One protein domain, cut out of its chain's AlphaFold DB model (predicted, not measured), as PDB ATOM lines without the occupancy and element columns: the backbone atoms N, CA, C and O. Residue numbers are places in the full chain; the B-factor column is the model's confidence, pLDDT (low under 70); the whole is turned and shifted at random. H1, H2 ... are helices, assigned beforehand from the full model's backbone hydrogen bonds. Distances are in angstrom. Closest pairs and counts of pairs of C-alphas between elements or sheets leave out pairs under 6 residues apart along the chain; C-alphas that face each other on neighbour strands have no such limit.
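AT A GLANCE: This is residues 155 to 246 of the 381 residues of an uncharacterized protein of Caryophanon tenue (UniProt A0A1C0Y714). Two crossed pairs of helices make this model: H1 and H3 cross as an X, and H4 and H5 form a second, steeply tilted pair that joins the first at the far end of H3. The short H2 sits near the beginnings of H1 and H3, and a long loop, residues 174 to 187, leads to it from the end of H1. The printed part has 92 residues with five named helices, H1 to H5 in chain order, and no named strand; the class is all helix. It is compact, with a radius of gyration of the C-alphas of 12.8 A and spans of 36 by 28 by 18 A.

IN THESE COORDINATES: Find C-alpha 158 at (-2.925, 14.702, -33.811); from there H1 runs 22.2 A to residue 173. H2 is residues 188 to 191. Find C-alpha 199 at (-3.878, 5.592, -32.640), where H3 begins its 26.4 A to residue 217. H4, residues 221 to 232, is 16.0 A long, and H5, residues 235 to 243, ends at (-8.798, 23.429, -49.333).

HOW THE PARTS SIT: Look at the C-alphas of Gly 163 and Gly 206, 3.8 A apart, the closest of H1 and H3, which touch at a steep tilt of 67 degrees, only just short of about perpendicular. H1 and H2 only just touch, with 3 pairs of C-alphas within 8 A, closest at Trp 159 and Leu 191, 5.9 A. H3 touches H4 with residues 210 to 214 alone, about perpendicular at 79 degrees; the closest C-alphas, Val 214 and Ile 221, are 6.3 A apart. H4 and H5 touch at a steep tilt of 49 degrees, opposite ways; C-alphas 229 and 238 are their closest, 4.0 A. H1 and H5 are apart. In H1, H3, H4 and H5 every O i to N i+4 pair is within hydrogen-bond range; H2 is too short for one.

THE WHOLE: The C-alphas of Ser 181 and Glu 231, 37.3 A apart, are the two farthest apart. The printed part has no cut, and the link from H1 to H2 is long. Look at residues 176 to 182 for pLDDT under 70; the mean of the printed part is 89.0.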
ATOM      1  N   ALA A 155      -3.561  23.387 -31.184       86.81
ATOM      2  CA  ALA A 155      -4.452  23.963 -32.184       86.81
ATOM      3  C   ALA A 155      -4.529  23.121 -33.462       86.81
ATOM      4  O   ALA A 155      -5.450  23.336 -34.258       86.81
ATOM      5  N   LEU A 156      -3.584  22.201 -33.674       93.38
ATOM      6  CA  LEU A 156      -3.637  21.213 -34.742       93.38
ATOM      7  C   LEU A 156      -4.035  19.848 -34.154       93.38
ATOM      8  O   LEU A 156      -3.598  19.505 -33.061       93.38
ATOM      9  N   PRO A 157      -4.869  19.062 -34.852       95.69
ATOM     10  CA  PRO A 157      -5.230  17.725 -34.396       95.69
ATOM     11  C   PRO A 157      -4.085  16.728 -34.616       95.69
ATOM     12  O   PRO A 157      -3.365  16.821 -35.612       95.69
ATOM     13  N   ASP A 158      -4.005  15.700 -33.774       95.12
ATOM     14  CA  ASP A 158      -2.925  14.702 -33.811       95.12
ATOM     15  C   ASP A 158      -2.816  13.982 -35.165       95.12
ATOM     16  O   ASP A 158      -1.716  13.749 -35.661       95.12
ATOM     17  N   TRP A 159      -3.937  13.701 -35.848       95.75
ATOM     18  CA  TRP A 159      -3.888  13.119 -37.203       95.75
ATOM     19  C   TRP A 159      -3.168  14.003 -38.223       95.75
ATOM     20  O   TRP A 159      -2.656  13.485 -39.215       95.75
ATOM     21  N   PHE A 160      -3.169  15.324 -38.029       96.75
ATOM     22  CA  PHE A 160      -2.482  16.248 -38.921       96.75
ATOM     23  C   PHE A 160      -0.980  16.225 -38.645       96.75
ATOM     24  O   PHE A 160      -0.222  16.043 -39.593       96.75
ATOM     25  N   HIS A 161      -0.572  16.325 -37.376       94.94
ATOM     26  CA  HIS A 161       0.830  16.208 -36.953       94.94
ATOM     27  C   HIS A 161       1.446  14.895 -37.437       94.94
ATOM     28  O   HIS A 161       2.367  14.891 -38.255       94.94
ATOM     29  N   GLU A 162       0.853  13.771 -37.038       94.62
ATOM     30  CA  GLU A 162       1.337  12.449 -37.431       94.62
ATOM     31  C   GLU A 162       1.219  12.230 -38.938       94.62
ATOM     32  O   GLU A 162       2.113  11.669 -39.568       94.62
ATOM     33  N   GLY A 163       0.140  12.699 -39.565       95.81
ATOM     34  CA  GLY A 163      -0.034  12.580 -41.006       95.81
ATOM     35  C   GLY A 163       1.065  13.285 -41.802       95.81
ATOM     36  O   GLY A 163       1.511  12.749 -42.819       95.81
ATOM     37  N   VAL A 164       1.496  14.473 -41.360       97.00
ATOM     38  CA  VAL A 164       2.574  15.238 -42.002       97.00
ATOM     39  C   VAL A 164       3.904  14.521 -41.817       97.00
ATOM     40  O   VAL A 164       4.616  14.333 -42.806       97.00
ATOM     41  N   ALA A 165       4.191  14.049 -40.604       95.94
ATOM     42  CA  ALA A 165       5.404  13.300 -40.309       95.94
ATOM     43  C   ALA A 165       5.528  12.027 -41.162       95.94
ATOM     44  O   ALA A 165       6.500  11.867 -41.903       95.94
ATOM     45  N   ASN A 166       4.473  11.208 -41.205       94.12
ATOM     46  CA  ASN A 166       4.418  10.002 -42.037       94.12
ATOM     47  C   ASN A 166       4.526  10.307 -43.539       94.12
ATOM     48  O   ASN A 166       5.106   9.533 -44.303       94.12
ATOM     49  N   TYR A 167       3.934  11.414 -44.001       94.31
ATOM     50  CA  TYR A 167       4.022  11.802 -45.408       94.31
ATOM     51  C   TYR A 167       5.439  12.227 -45.795       94.31
ATOM     52  O   TYR A 167       5.916  11.857 -46.870       94.31
ATOM     53  N   ILE A 168       6.119  12.981 -44.927       95.50
ATOM     54  CA  ILE A 168       7.518  13.359 -45.130       95.50
ATOM     55  C   ILE A 168       8.397  12.112 -45.111       95.50
ATOM     56  O   ILE A 168       9.162  11.919 -46.051       95.50
ATOM     57  N   GLU A 169       8.233  11.224 -44.134       92.94
ATOM     58  CA  GLU A 169       8.953   9.949 -44.094       92.94
ATOM     59  C   GLU A 169       8.798   9.169 -45.404       92.94
ATOM     60  O   GLU A 169       9.796   8.816 -46.042       92.94
ATOM     61  N   PHE A 170       7.559   9.004 -45.873       89.56
ATOM     62  CA  PHE A 170       7.273   8.374 -47.157       89.56
ATOM     63  C   PHE A 170       7.970   9.083 -48.324       89.56
ATOM     64  O   PHE A 170       8.555   8.426 -49.183       89.56
ATOM     65  N   ARG A 171       7.933  10.417 -48.373       89.56
ATOM     66  CA  ARG A 171       8.536  11.201 -49.459       89.56
ATOM     67  C   ARG A 171      10.056  11.037 -49.519       89.56
ATOM     68  O   ARG A 171      10.604  10.950 -50.614       89.56
ATOM     69  N   ILE A 172      10.716  11.005 -48.363       91.62
ATOM     70  CA  ILE A 172      12.179  10.966 -48.249       91.62
ATOM     71  C   ILE A 172      12.718   9.551 -48.448       91.62
ATOM     72  O   ILE A 172      13.712   9.364 -49.153       91.62
ATOM     73  N   LEU A 173      12.076   8.563 -47.824       86.50
ATOM     74  CA  LEU A 173      12.554   7.182 -47.793       86.50
ATOM     75  C   LEU A 173      11.922   6.311 -48.882       86.50
ATOM     76  O   LEU A 173      12.381   5.193 -49.107       86.50
ATOM     77  N   ASN A 174      10.889   6.814 -49.567       80.88
ATOM     78  CA  ASN A 174      10.085   6.062 -50.532       80.88
ATOM     79  C   ASN A 174       9.588   4.724 -49.951       80.88
ATOM     80  O   ASN A 174       9.547   3.699 -50.631       80.88
ATOM     81  N   ALA A 175       9.250   4.741 -48.664       70.94
ATOM     82  CA  ALA A 175       8.817   3.586 -47.903       70.94
ATOM     83  C   ALA A 175       7.616   3.978 -47.048       70.94
ATOM     84  O   ALA A 175       7.576   5.056 -46.461       70.94
ATOM     85  N   LEU A 176       6.613   3.106 -46.999       68.31
ATOM     86  CA  LEU A 176       5.435   3.346 -46.176       68.31
ATOM     87  C   LEU A 176       5.798   3.153 -44.700       68.31
ATOM     88  O   LEU A 176       6.335   2.097 -44.361       68.31
ATOM     89  N   PRO A 177       5.474   4.102 -43.817       61.44
ATOM     90  CA  PRO A 177       5.924   4.070 -42.423       61.44
ATOM     91  C   PRO A 177       5.320   2.919 -41.603       61.44
ATOM     92  O   PRO A 177       5.921   2.433 -40.651       61.44
ATOM     93  N   PHE A 178       4.174   2.381 -42.023       68.19
ATOM     94  CA  PHE A 178       3.448   1.325 -41.313       68.19
ATOM     95  C   PHE A 178       2.929   0.235 -42.259       68.19
ATOM     96  O   PHE A 178       2.870   0.412 -43.478       68.19
ATOM     97  N   THR A 179       2.595  -0.930 -41.700       57.94
ATOM     98  CA  THR A 179       1.889  -1.996 -42.420       57.94
ATOM     99  C   THR A 179       0.426  -1.603 -42.542       57.94
ATOM    100  O   THR A 179      -0.225  -1.362 -41.530       57.94
ATOM    101  N   PHE A 180      -0.113  -1.562 -43.763       58.75
ATOM    102  CA  PHE A 180      -1.536  -1.305 -43.962       58.75
ATOM    103  C   PHE A 180      -2.352  -2.512 -43.507       58.75
ATOM    104  O   PHE A 180      -2.832  -3.286 -44.332       58.75
ATOM    105  N   SER A 181      -2.542  -2.717 -42.205       55.47
ATOM    106  CA  SER A 181      -3.670  -3.531 -41.760       55.47
ATOM    107  C   SER A 181      -4.965  -2.754 -42.020       55.47
ATOM    108  O   SER A 181      -4.972  -1.539 -42.230       55.47
ATOM    109  N   ARG A 182      -6.090  -3.466 -42.131       63.53
ATOM    110  CA  ARG A 182      -7.385  -2.788 -42.235       63.53
ATOM    111  C   ARG A 182      -7.582  -1.930 -40.991       63.53
ATOM    112  O   ARG A 182      -7.515  -2.452 -39.883       63.53
ATOM    113  N   PHE A 183      -7.894  -0.660 -41.201       70.81
ATOM    114  CA  PHE A 183      -8.227   0.265 -40.132       70.81
ATOM    115  C   PHE A 183      -9.593   0.882 -40.354       70.81
ATOM    116  O   PHE A 183     -10.043   1.077 -41.487       70.81
ATOM    117  N   GLU A 184     -10.249   1.188 -39.243       80.38
ATOM    118  CA  GLU A 184     -11.537   1.853 -39.252       80.38
ATOM    119  C   GLU A 184     -11.350   3.328 -39.617       80.38
ATOM    120  O   GLU A 184     -10.583   4.054 -38.975       80.38
ATOM    121  N   ALA A 185     -12.044   3.769 -40.668       84.62
ATOM    122  CA  ALA A 185     -12.174   5.185 -40.974       84.62
ATOM    123  C   ALA A 185     -13.007   5.867 -39.887       84.62
ATOM    124  O   ALA A 185     -14.230   5.720 -39.850       84.62
ATOM    125  N   LEU A 186     -12.354   6.651 -39.036       90.12
ATOM    126  CA  LEU A 186     -13.019   7.395 -37.972       90.12
ATOM    127  C   LEU A 186     -13.313   8.834 -38.422       90.12
ATOM    128  O   LEU A 186     -12.568   9.407 -39.232       90.12
ATOM    129  N   PRO A 187     -14.392   9.459 -37.925       91.75
ATOM    130  CA  PRO A 187     -14.606  10.889 -38.103       91.75
ATOM    131  C   PRO A 187     -13.381  11.687 -37.632       91.75
ATOM    132  O   PRO A 187     -12.870  11.447 -36.546       91.75
ATOM    133  N   TYR A 188     -12.921  12.689 -38.394       91.62
ATOM    134  CA  TYR A 188     -11.731  13.478 -38.005       91.62
ATOM    135  C   TYR A 188     -11.859  14.191 -36.651       91.62
ATOM    136  O   TYR A 188     -10.849  14.537 -36.050       91.62
ATOM    137  N   ALA A 189     -13.085  14.431 -36.174       90.88
ATOM    138  CA  ALA A 189     -13.309  14.959 -34.831       90.88
ATOM    139  C   ALA A 189     -12.846  13.977 -33.739       90.88
ATOM    140  O   ALA A 189     -12.319  14.411 -32.720       90.88
ATOM    141  N   ASP A 190     -12.974  12.673 -33.989       92.75
ATOM    142  CA  ASP A 190     -12.557  11.602 -33.078       92.75
ATOM    143  C   ASP A 190     -11.050  11.313 -33.180       92.75
ATOM    144  O   ASP A 190     -10.511  10.527 -32.407       92.75
ATOM    145  N   LEU A 191     -10.362  11.961 -34.123       93.50
ATOM    146  CA  LEU A 191      -8.916  11.878 -34.337       93.50
ATOM    147  C   LEU A 191      -8.178  13.125 -33.832       93.50
ATOM    148  O   LEU A 191      -7.020  13.338 -34.184       93.50
ATOM    149  N   TRP A 192      -8.857  13.985 -33.067       94.19
ATOM    150  CA  TRP A 192      -8.258  15.220 -32.566       94.19
ATOM    151  C   TRP A 192      -7.128  14.950 -31.573       94.19
ATOM    152  O   TRP A 192      -6.100  15.607 -31.647       94.19
ATOM    153  N   HIS A 193      -7.327  13.972 -30.687       92.06
ATOM    154  CA  HIS A 193      -6.332  13.527 -29.719       92.06
ATOM    155  C   HIS A 193      -6.112  12.024 -29.834       92.06
ATOM    156  O   HIS A 193      -7.065  11.256 -30.009       92.06
ATOM    157  N   GLN A 194      -4.869  11.604 -29.664       87.50
ATOM    158  CA  GLN A 194      -4.461  10.222 -29.669       87.50
ATOM    159  C   GLN A 194      -4.905   9.514 -28.398       87.50
ATOM    160  O   GLN A 194      -4.726   9.954 -27.265       87.50
ATOM    161  N   THR A 195      -5.487   8.350 -28.623       87.81
ATOM    162  CA  THR A 195      -5.904   7.378 -27.628       87.81
ATOM    163  C   THR A 195      -5.426   6.010 -28.092       87.81
ATOM    164  O   THR A 195      -5.110   5.804 -29.264       87.81
ATOM    165  N   TYR A 196      -5.418   5.035 -27.188       83.50
ATOM    166  CA  TYR A 196      -5.089   3.661 -27.562       83.50
ATOM    167  C   TYR A 196      -6.008   3.106 -28.670       83.50
ATOM    168  O   TYR A 196      -5.558   2.343 -29.517       83.50
ATOM    169  N   GLU A 197      -7.284   3.504 -28.684       85.06
ATOM    170  CA  GLU A 197      -8.295   2.976 -29.609       85.06
ATOM    171  C   GLU A 197      -8.182   3.570 -31.018       85.06
ATOM    172  O   GLU A 197      -8.420   2.869 -31.999       85.06
ATOM    173  N   ASN A 198      -7.796   4.844 -31.136       87.25
ATOM    174  CA  ASN A 198      -7.745   5.553 -32.418       87.25
ATOM    175  C   ASN A 198      -6.325   5.741 -32.978       87.25
ATOM    176  O   ASN A 198      -6.209   6.215 -34.108       87.25
ATOM    177  N   ALA A 199      -5.269   5.374 -32.234       86.19
ATOM    178  CA  ALA A 199      -3.878   5.592 -32.640       86.19
ATOM    179  C   ALA A 199      -3.632   5.089 -34.065       86.19
ATOM    180  O   ALA A 199      -3.190   5.834 -34.929       86.19
ATOM    181  N   HIS A 200      -4.038   3.856 -34.358       85.00
ATOM    182  CA  HIS A 200      -3.859   3.282 -35.686       85.00
ATOM    183  C   HIS A 200      -4.513   4.133 -36.797       85.00
ATOM    184  O   HIS A 200      -3.888   4.380 -37.831       85.00
ATOM    185  N   SER A 201      -5.732   4.638 -36.579       88.75
ATOM    186  CA  SER A 201      -6.423   5.513 -37.533       88.75
ATOM    187  C   SER A 201      -5.784   6.901 -37.636       88.75
ATOM    188  O   SER A 201      -5.784   7.457 -38.729       88.75
ATOM    189  N   ILE A 202      -5.199   7.447 -36.564       91.69
ATOM    190  CA  ILE A 202      -4.444   8.715 -36.596       91.69
ATOM    191  C   ILE A 202      -3.295   8.627 -37.598       91.69
ATOM    192  O   ILE A 202      -3.248   9.431 -38.528       91.69
ATOM    193  N   TYR A 203      -2.444   7.604 -37.481       89.69
ATOM    194  CA  TYR A 203      -1.312   7.409 -38.390       89.69
ATOM    195  C   TYR A 203      -1.783   7.167 -39.833       89.69
ATOM    196  O   TYR A 203      -1.374   7.865 -40.764       89.69
ATOM    197  N   HIS A 204      -2.704   6.218 -40.036       86.31
ATOM    198  CA  HIS A 204      -3.079   5.785 -41.383       86.31
ATOM    199  C   HIS A 204      -3.991   6.781 -42.104       86.31
ATOM    200  O   HIS A 204      -3.735   7.154 -43.253       86.31
ATOM    201  N   GLN A 205      -5.070   7.222 -41.450       88.88
ATOM    202  CA  GLN A 205      -5.976   8.213 -42.028       88.88
ATOM    203  C   GLN A 205      -5.261   9.556 -42.164       88.88
ATOM    204  O   GLN A 205      -5.437  10.215 -43.188       88.88
ATOM    205  N   GLY A 206      -4.423   9.934 -41.192       93.00
ATOM    206  CA  GLY A 206      -3.588  11.130 -41.254       93.00
ATOM    207  C   GLY A 206      -2.711  11.141 -42.500       93.00
ATOM    208  O   GLY A 206      -2.884  12.012 -43.355       93.00
ATOM    209  N   PHE A 207      -1.869  10.119 -42.673       91.56
ATOM    210  CA  PHE A 207      -0.998   9.969 -43.844       91.56
ATOM    211  C   PHE A 207      -1.760  10.102 -45.167       91.56
ATOM    212  O   PHE A 207      -1.412  10.930 -46.010       91.56
ATOM    213  N   TYR A 208      -2.843   9.336 -45.353       85.62
ATOM    214  CA  TYR A 208      -3.617   9.395 -46.597       85.62
ATOM    215  C   TYR A 208      -4.227  10.768 -46.848       85.62
ATOM    216  O   TYR A 208      -4.344  11.196 -47.999       85.62
ATOM    217  N   THR A 209      -4.648  11.443 -45.781       90.81
ATOM    218  CA  THR A 209      -5.231  12.778 -45.878       90.81
ATOM    219  C   THR A 209      -4.186  13.769 -46.356       90.81
ATOM    220  O   THR A 209      -4.446  14.491 -47.314       90.81
ATOM    221  N   ILE A 210      -2.995  13.756 -45.759       94.44
ATOM    222  CA  ILE A 210      -1.894  14.640 -46.145       94.44
ATOM    223  C   ILE A 210      -1.416  14.342 -47.567       94.44
ATOM    224  O   ILE A 210      -1.367  15.254 -48.391       94.44
ATOM    225  N   ALA A 211      -1.175  13.072 -47.906       90.00
ATOM    226  CA  ALA A 211      -0.780  12.672 -49.257       90.00
ATOM    227  C   ALA A 211      -1.794  13.142 -50.311       90.00
ATOM    228  O   ALA A 211      -1.432  13.641 -51.380       90.00
ATOM    229  N   ARG A 212      -3.088  13.031 -49.992       86.88
ATOM    230  CA  ARG A 212      -4.168  13.521 -50.844       86.88
ATOM    231  C   ARG A 212      -4.168  15.038 -50.971       86.88
ATOM    232  O   ARG A 212      -4.327  15.529 -52.084       86.88
ATOM    233  N   LEU A 213      -4.028  15.762 -49.864       92.50
ATOM    234  CA  LEU A 213      -3.995  17.222 -49.873       92.50
ATOM    235  C   LEU A 213      -2.872  17.722 -50.775       92.50
ATOM    236  O   LEU A 213      -3.127  18.526 -51.667       92.50
ATOM    237  N   VAL A 214      -1.662  17.187 -50.600       93.19
ATOM    238  CA  VAL A 214      -0.495  17.572 -51.400       93.19
ATOM    239  C   VAL A 214      -0.705  17.258 -52.881       93.19
ATOM    240  O   VAL A 214      -0.382  18.070 -53.741       93.19
ATOM    241  N   HIS A 215      -1.318  16.126 -53.217       86.38
ATOM    242  CA  HIS A 215      -1.618  15.809 -54.613       86.38
ATOM    243  C   HIS A 215      -2.713  16.698 -55.228       86.38
ATOM    244  O   HIS A 215      -2.612  17.066 -56.395       86.38
ATOM    245  N   GLU A 216      -3.782  17.016 -54.487       85.62
ATOM    246  CA  GLU A 216      -4.922  17.793 -55.004       85.62
ATOM    247  C   GLU A 216      -4.639  19.304 -55.049       85.62
ATOM    248  O   GLU A 216      -5.163  19.996 -55.924       85.62
ATOM    249  N   HIS A 217      -3.810  19.808 -54.134       92.44
ATOM    250  CA  HIS A 217      -3.588  21.241 -53.929       92.44
ATOM    251  C   HIS A 217      -2.126  21.684 -54.111       92.44
ATOM    252  O   HIS A 217      -1.868  22.884 -54.188       92.44
ATOM    253  N   GLY A 218      -1.185  20.746 -54.243       93.69
ATOM    254  CA  GLY A 218       0.252  21.016 -54.301       93.69
ATOM    255  C   GLY A 218       0.900  21.114 -52.918       93.69
ATOM    256  O   GLY A 218       0.222  21.166 -51.896       93.69
ATOM    257  N   ASP A 219       2.232  21.157 -52.895       93.94
ATOM    258  CA  ASP A 219       3.036  21.117 -51.665       93.94
ATOM    259  C   ASP A 219       2.706  22.228 -50.659       93.94
ATOM    260  O   ASP A 219       2.755  21.989 -49.459       93.94
ATOM    261  N   THR A 220       2.317  23.428 -51.103       96.25
ATOM    262  CA  THR A 220       2.123  24.567 -50.184       96.25
ATOM    263  C   THR A 220       0.927  24.402 -49.248       96.25
ATOM    264  O   THR A 220       0.828  25.118 -48.253       96.25
ATOM    265  N   ILE A 221       0.029  23.452 -49.534       96.88
ATOM    266  CA  ILE A 221      -1.251  23.302 -48.837       96.88
ATOM    267  C   ILE A 221      -1.103  23.077 -47.332       96.88
ATOM    268  O   ILE A 221      -1.938  23.548 -46.565       96.88
ATOM    269  N   ILE A 222      -0.047  22.388 -46.891       96.88
ATOM    270  CA  ILE A 222       0.178  22.108 -45.467       96.88
ATOM    271  C   ILE A 222       0.494  23.402 -44.722       96.88
ATOM    272  O   ILE A 222      -0.207  23.747 -43.768       96.88
ATOM    273  N   GLY A 223       1.451  24.180 -45.232       94.69
ATOM    274  CA  GLY A 223       1.745  25.503 -44.696       94.69
ATOM    275  C   GLY A 223       0.565  26.474 -44.786       94.69
ATOM    276  O   GLY A 223       0.362  27.272 -43.872       94.69
ATOM    277  N   ASP A 224      -0.248  26.391 -45.842       95.69
ATOM    278  CA  ASP A 224      -1.447  27.221 -45.985       95.69
ATOM    279  C   ASP A 224      -2.515  26.864 -44.938       95.69
ATOM    280  O   ASP A 224      -3.064  27.761 -44.302       95.69
ATOM    281  N   ILE A 225      -2.750  25.577 -44.652       96.19
ATOM    282  CA  ILE A 225      -3.653  25.147 -43.569       96.19
ATOM    283  C   ILE A 225      -3.177  25.680 -42.213       96.19
ATOM    284  O   ILE A 225      -3.994  26.190 -41.442       96.19
ATOM    285  N   MET A 226      -1.879  25.586 -41.910       94.75
ATOM    286  CA  MET A 226      -1.309  26.071 -40.644       94.75
ATOM    287  C   MET A 226      -1.461  27.593 -40.513       94.75
ATOM    288  O   MET A 226      -1.942  28.090 -39.494       94.75
ATOM    289  N   ARG A 227      -1.139  28.339 -41.575       92.75
ATOM    290  CA  ARG A 227      -1.274  29.803 -41.625       92.75
ATOM    291  C   ARG A 227      -2.720  30.249 -41.418       92.75
ATOM    292  O   ARG A 227      -2.995  31.085 -40.566       92.75
ATOM    293  N   GLU A 228      -3.660  29.644 -42.132       94.69
ATOM    294  CA  GLU A 228      -5.083  29.981 -42.032       94.69
ATOM    295  C   GLU A 228      -5.682  29.544 -40.684       94.69
ATOM    296  O   GLU A 228      -6.569  30.195 -40.123       94.69
ATOM    297  N   THR A 229      -5.168  28.459 -40.103       93.81
ATOM    298  CA  THR A 229      -5.505  28.056 -38.730       93.81
ATOM    299  C   THR A 229      -5.047  29.109 -37.728       93.81
ATOM    300  O   THR A 229      -5.805  29.434 -36.813       93.81
ATOM    301  N   ASN A 230      -3.876  29.717 -37.932       89.56
ATOM    302  CA  ASN A 230      -3.410  30.819 -37.096       89.56
ATOM    303  C   ASN A 230      -4.351  32.025 -37.151       89.56
ATOM    304  O   ASN A 230      -4.743  32.585 -36.125       89.56
ATOM    305  N   GLU A 231      -4.719  32.427 -38.366       89.44
ATOM    306  CA  GLU A 231      -5.552  33.605 -38.597       89.44
ATOM    307  C   GLU A 231      -6.959  33.419 -38.021       89.44
ATOM    308  O   GLU A 231      -7.519  34.318 -37.390       89.44
ATOM    309  N   THR A 232      -7.524  32.224 -38.191       89.25
ATOM    310  CA  THR A 232      -8.889  31.909 -37.752       89.25
ATOM    311  C   THR A 232      -8.982  31.418 -36.309       89.25
ATOM    312  O   THR A 232     -10.084  31.420 -35.750       89.25
ATOM    313  N   ARG A 233      -7.854  30.993 -35.721       88.31
ATOM    314  CA  ARG A 233      -7.732  30.319 -34.414       88.31
ATOM    315  C   ARG A 233      -8.569  29.042 -34.289       88.31
ATOM    316  O   ARG A 233      -8.894  28.620 -33.185       88.31
ATOM    317  N   VAL A 234      -8.972  28.455 -35.419       92.25
ATOM    318  CA  VAL A 234      -9.829  27.264 -35.484       92.25
ATOM    319  C   VAL A 234      -9.397  26.414 -36.675       92.25
ATOM    320  O   VAL A 234      -9.684  26.772 -37.817       92.25
ATOM    321  N   PHE A 235      -8.779  25.260 -36.417       94.88
ATOM    322  CA  PHE A 235      -8.257  24.371 -37.460       94.88
ATOM    323  C   PHE A 235      -9.269  24.067 -38.567       94.88
ATOM    324  O   PHE A 235      -8.963  24.178 -39.748       94.88
ATOM    325  N   GLN A 236     -10.522  23.756 -38.214       94.94
ATOM    326  CA  GLN A 236     -11.551  23.415 -39.201       94.94
ATOM    327  C   GLN A 236     -11.835  24.569 -40.172       94.94
ATOM    328  O   GLN A 236     -12.224  24.326 -41.314       94.94
ATOM    329  N   ARG A 237     -11.663  25.822 -39.731       94.75
ATOM    330  CA  ARG A 237     -11.806  26.998 -40.595       94.75
ATOM    331  C   ARG A 237     -10.576  27.181 -41.468       94.75
ATOM    332  O   ARG A 237     -10.758  27.394 -42.663       94.75
ATOM    333  N   GLY A 238      -9.379  27.042 -40.899       95.56
ATOM    334  CA  GLY A 238      -8.128  27.108 -41.654       95.56
ATOM    335  C   GLY A 238      -8.072  26.060 -42.763       95.56
ATOM    336  O   GLY A 238      -7.890  26.385 -43.934       95.56
ATOM    337  N   PHE A 239      -8.396  24.813 -42.414       96.50
ATOM    338  CA  PHE A 239      -8.558  23.714 -43.358       96.50
ATOM    339  C   PHE A 239      -9.563  24.046 -44.466       96.50
ATOM    340  O   PHE A 239      -9.274  23.868 -45.650       96.50
ATOM    341  N   ALA A 240     -10.750  24.538 -44.098       96.25
ATOM    342  CA  ALA A 240     -11.797  24.829 -45.070       96.25
ATOM    343  C   ALA A 240     -11.442  25.972 -46.018       96.25
ATOM    344  O   ALA A 240     -11.818  25.923 -47.190       96.25
ATOM    345  N   TYR A 241     -10.717  26.971 -45.527       96.31
ATOM    346  CA  TYR A 241     -10.249  28.078 -46.341       96.31
ATOM    347  C   TYR A 241      -9.178  27.619 -47.336       96.31
ATOM    348  O   TYR A 241      -9.333  27.840 -48.536       96.31
ATOM    349  N   ALA A 242      -8.154  26.906 -46.860       96.12
ATOM    350  CA  ALA A 242      -7.038  26.456 -47.691       96.12
ATOM    351  C   ALA A 242      -7.465  25.435 -48.765       96.12
ATOM    352  O   ALA A 242      -7.004  25.481 -49.903       96.12
ATOM    353  N   THR A 243      -8.387  24.525 -48.431       94.44
ATOM    354  CA  THR A 243      -8.798  23.429 -49.333       94.44
ATOM    355  C   THR A 243     -10.073  23.720 -50.129       94.44
ATOM    356  O   THR A 243     -10.416  22.971 -51.046       94.44
ATOM    357  N   ASN A 244     -10.818  24.775 -49.777       93.94
ATOM    358  CA  ASN A 244     -12.181  25.024 -50.265       93.94
ATOM    359  C   ASN A 244     -13.144  23.829 -50.022       93.94
ATOM    360  O   ASN A 244     -14.089  23.590 -50.785       93.94
ATOM    361  N   ALA A 245     -12.901  23.044 -48.967       90.56
ATOM    362  CA  ALA A 245     -13.689  21.877 -48.573       90.56
ATOM    363  C   ALA A 245     -13.636  21.653 -47.052       90.56
ATOM    364  O   ALA A 245     -12.679  22.010 -46.388       90.56
ATOM    365  N   ASN A 246     -14.666  21.045 -46.463       90.75
ATOM    366  CA  ASN A 246     -14.661  20.751 -45.025       90.75
ATOM    367  C   ASN A 246     -14.171  19.321 -44.730       90.75
ATOM    368  O   ASN A 246     -14.179  18.451 -45.604       90.75
TER     369      ASN A 246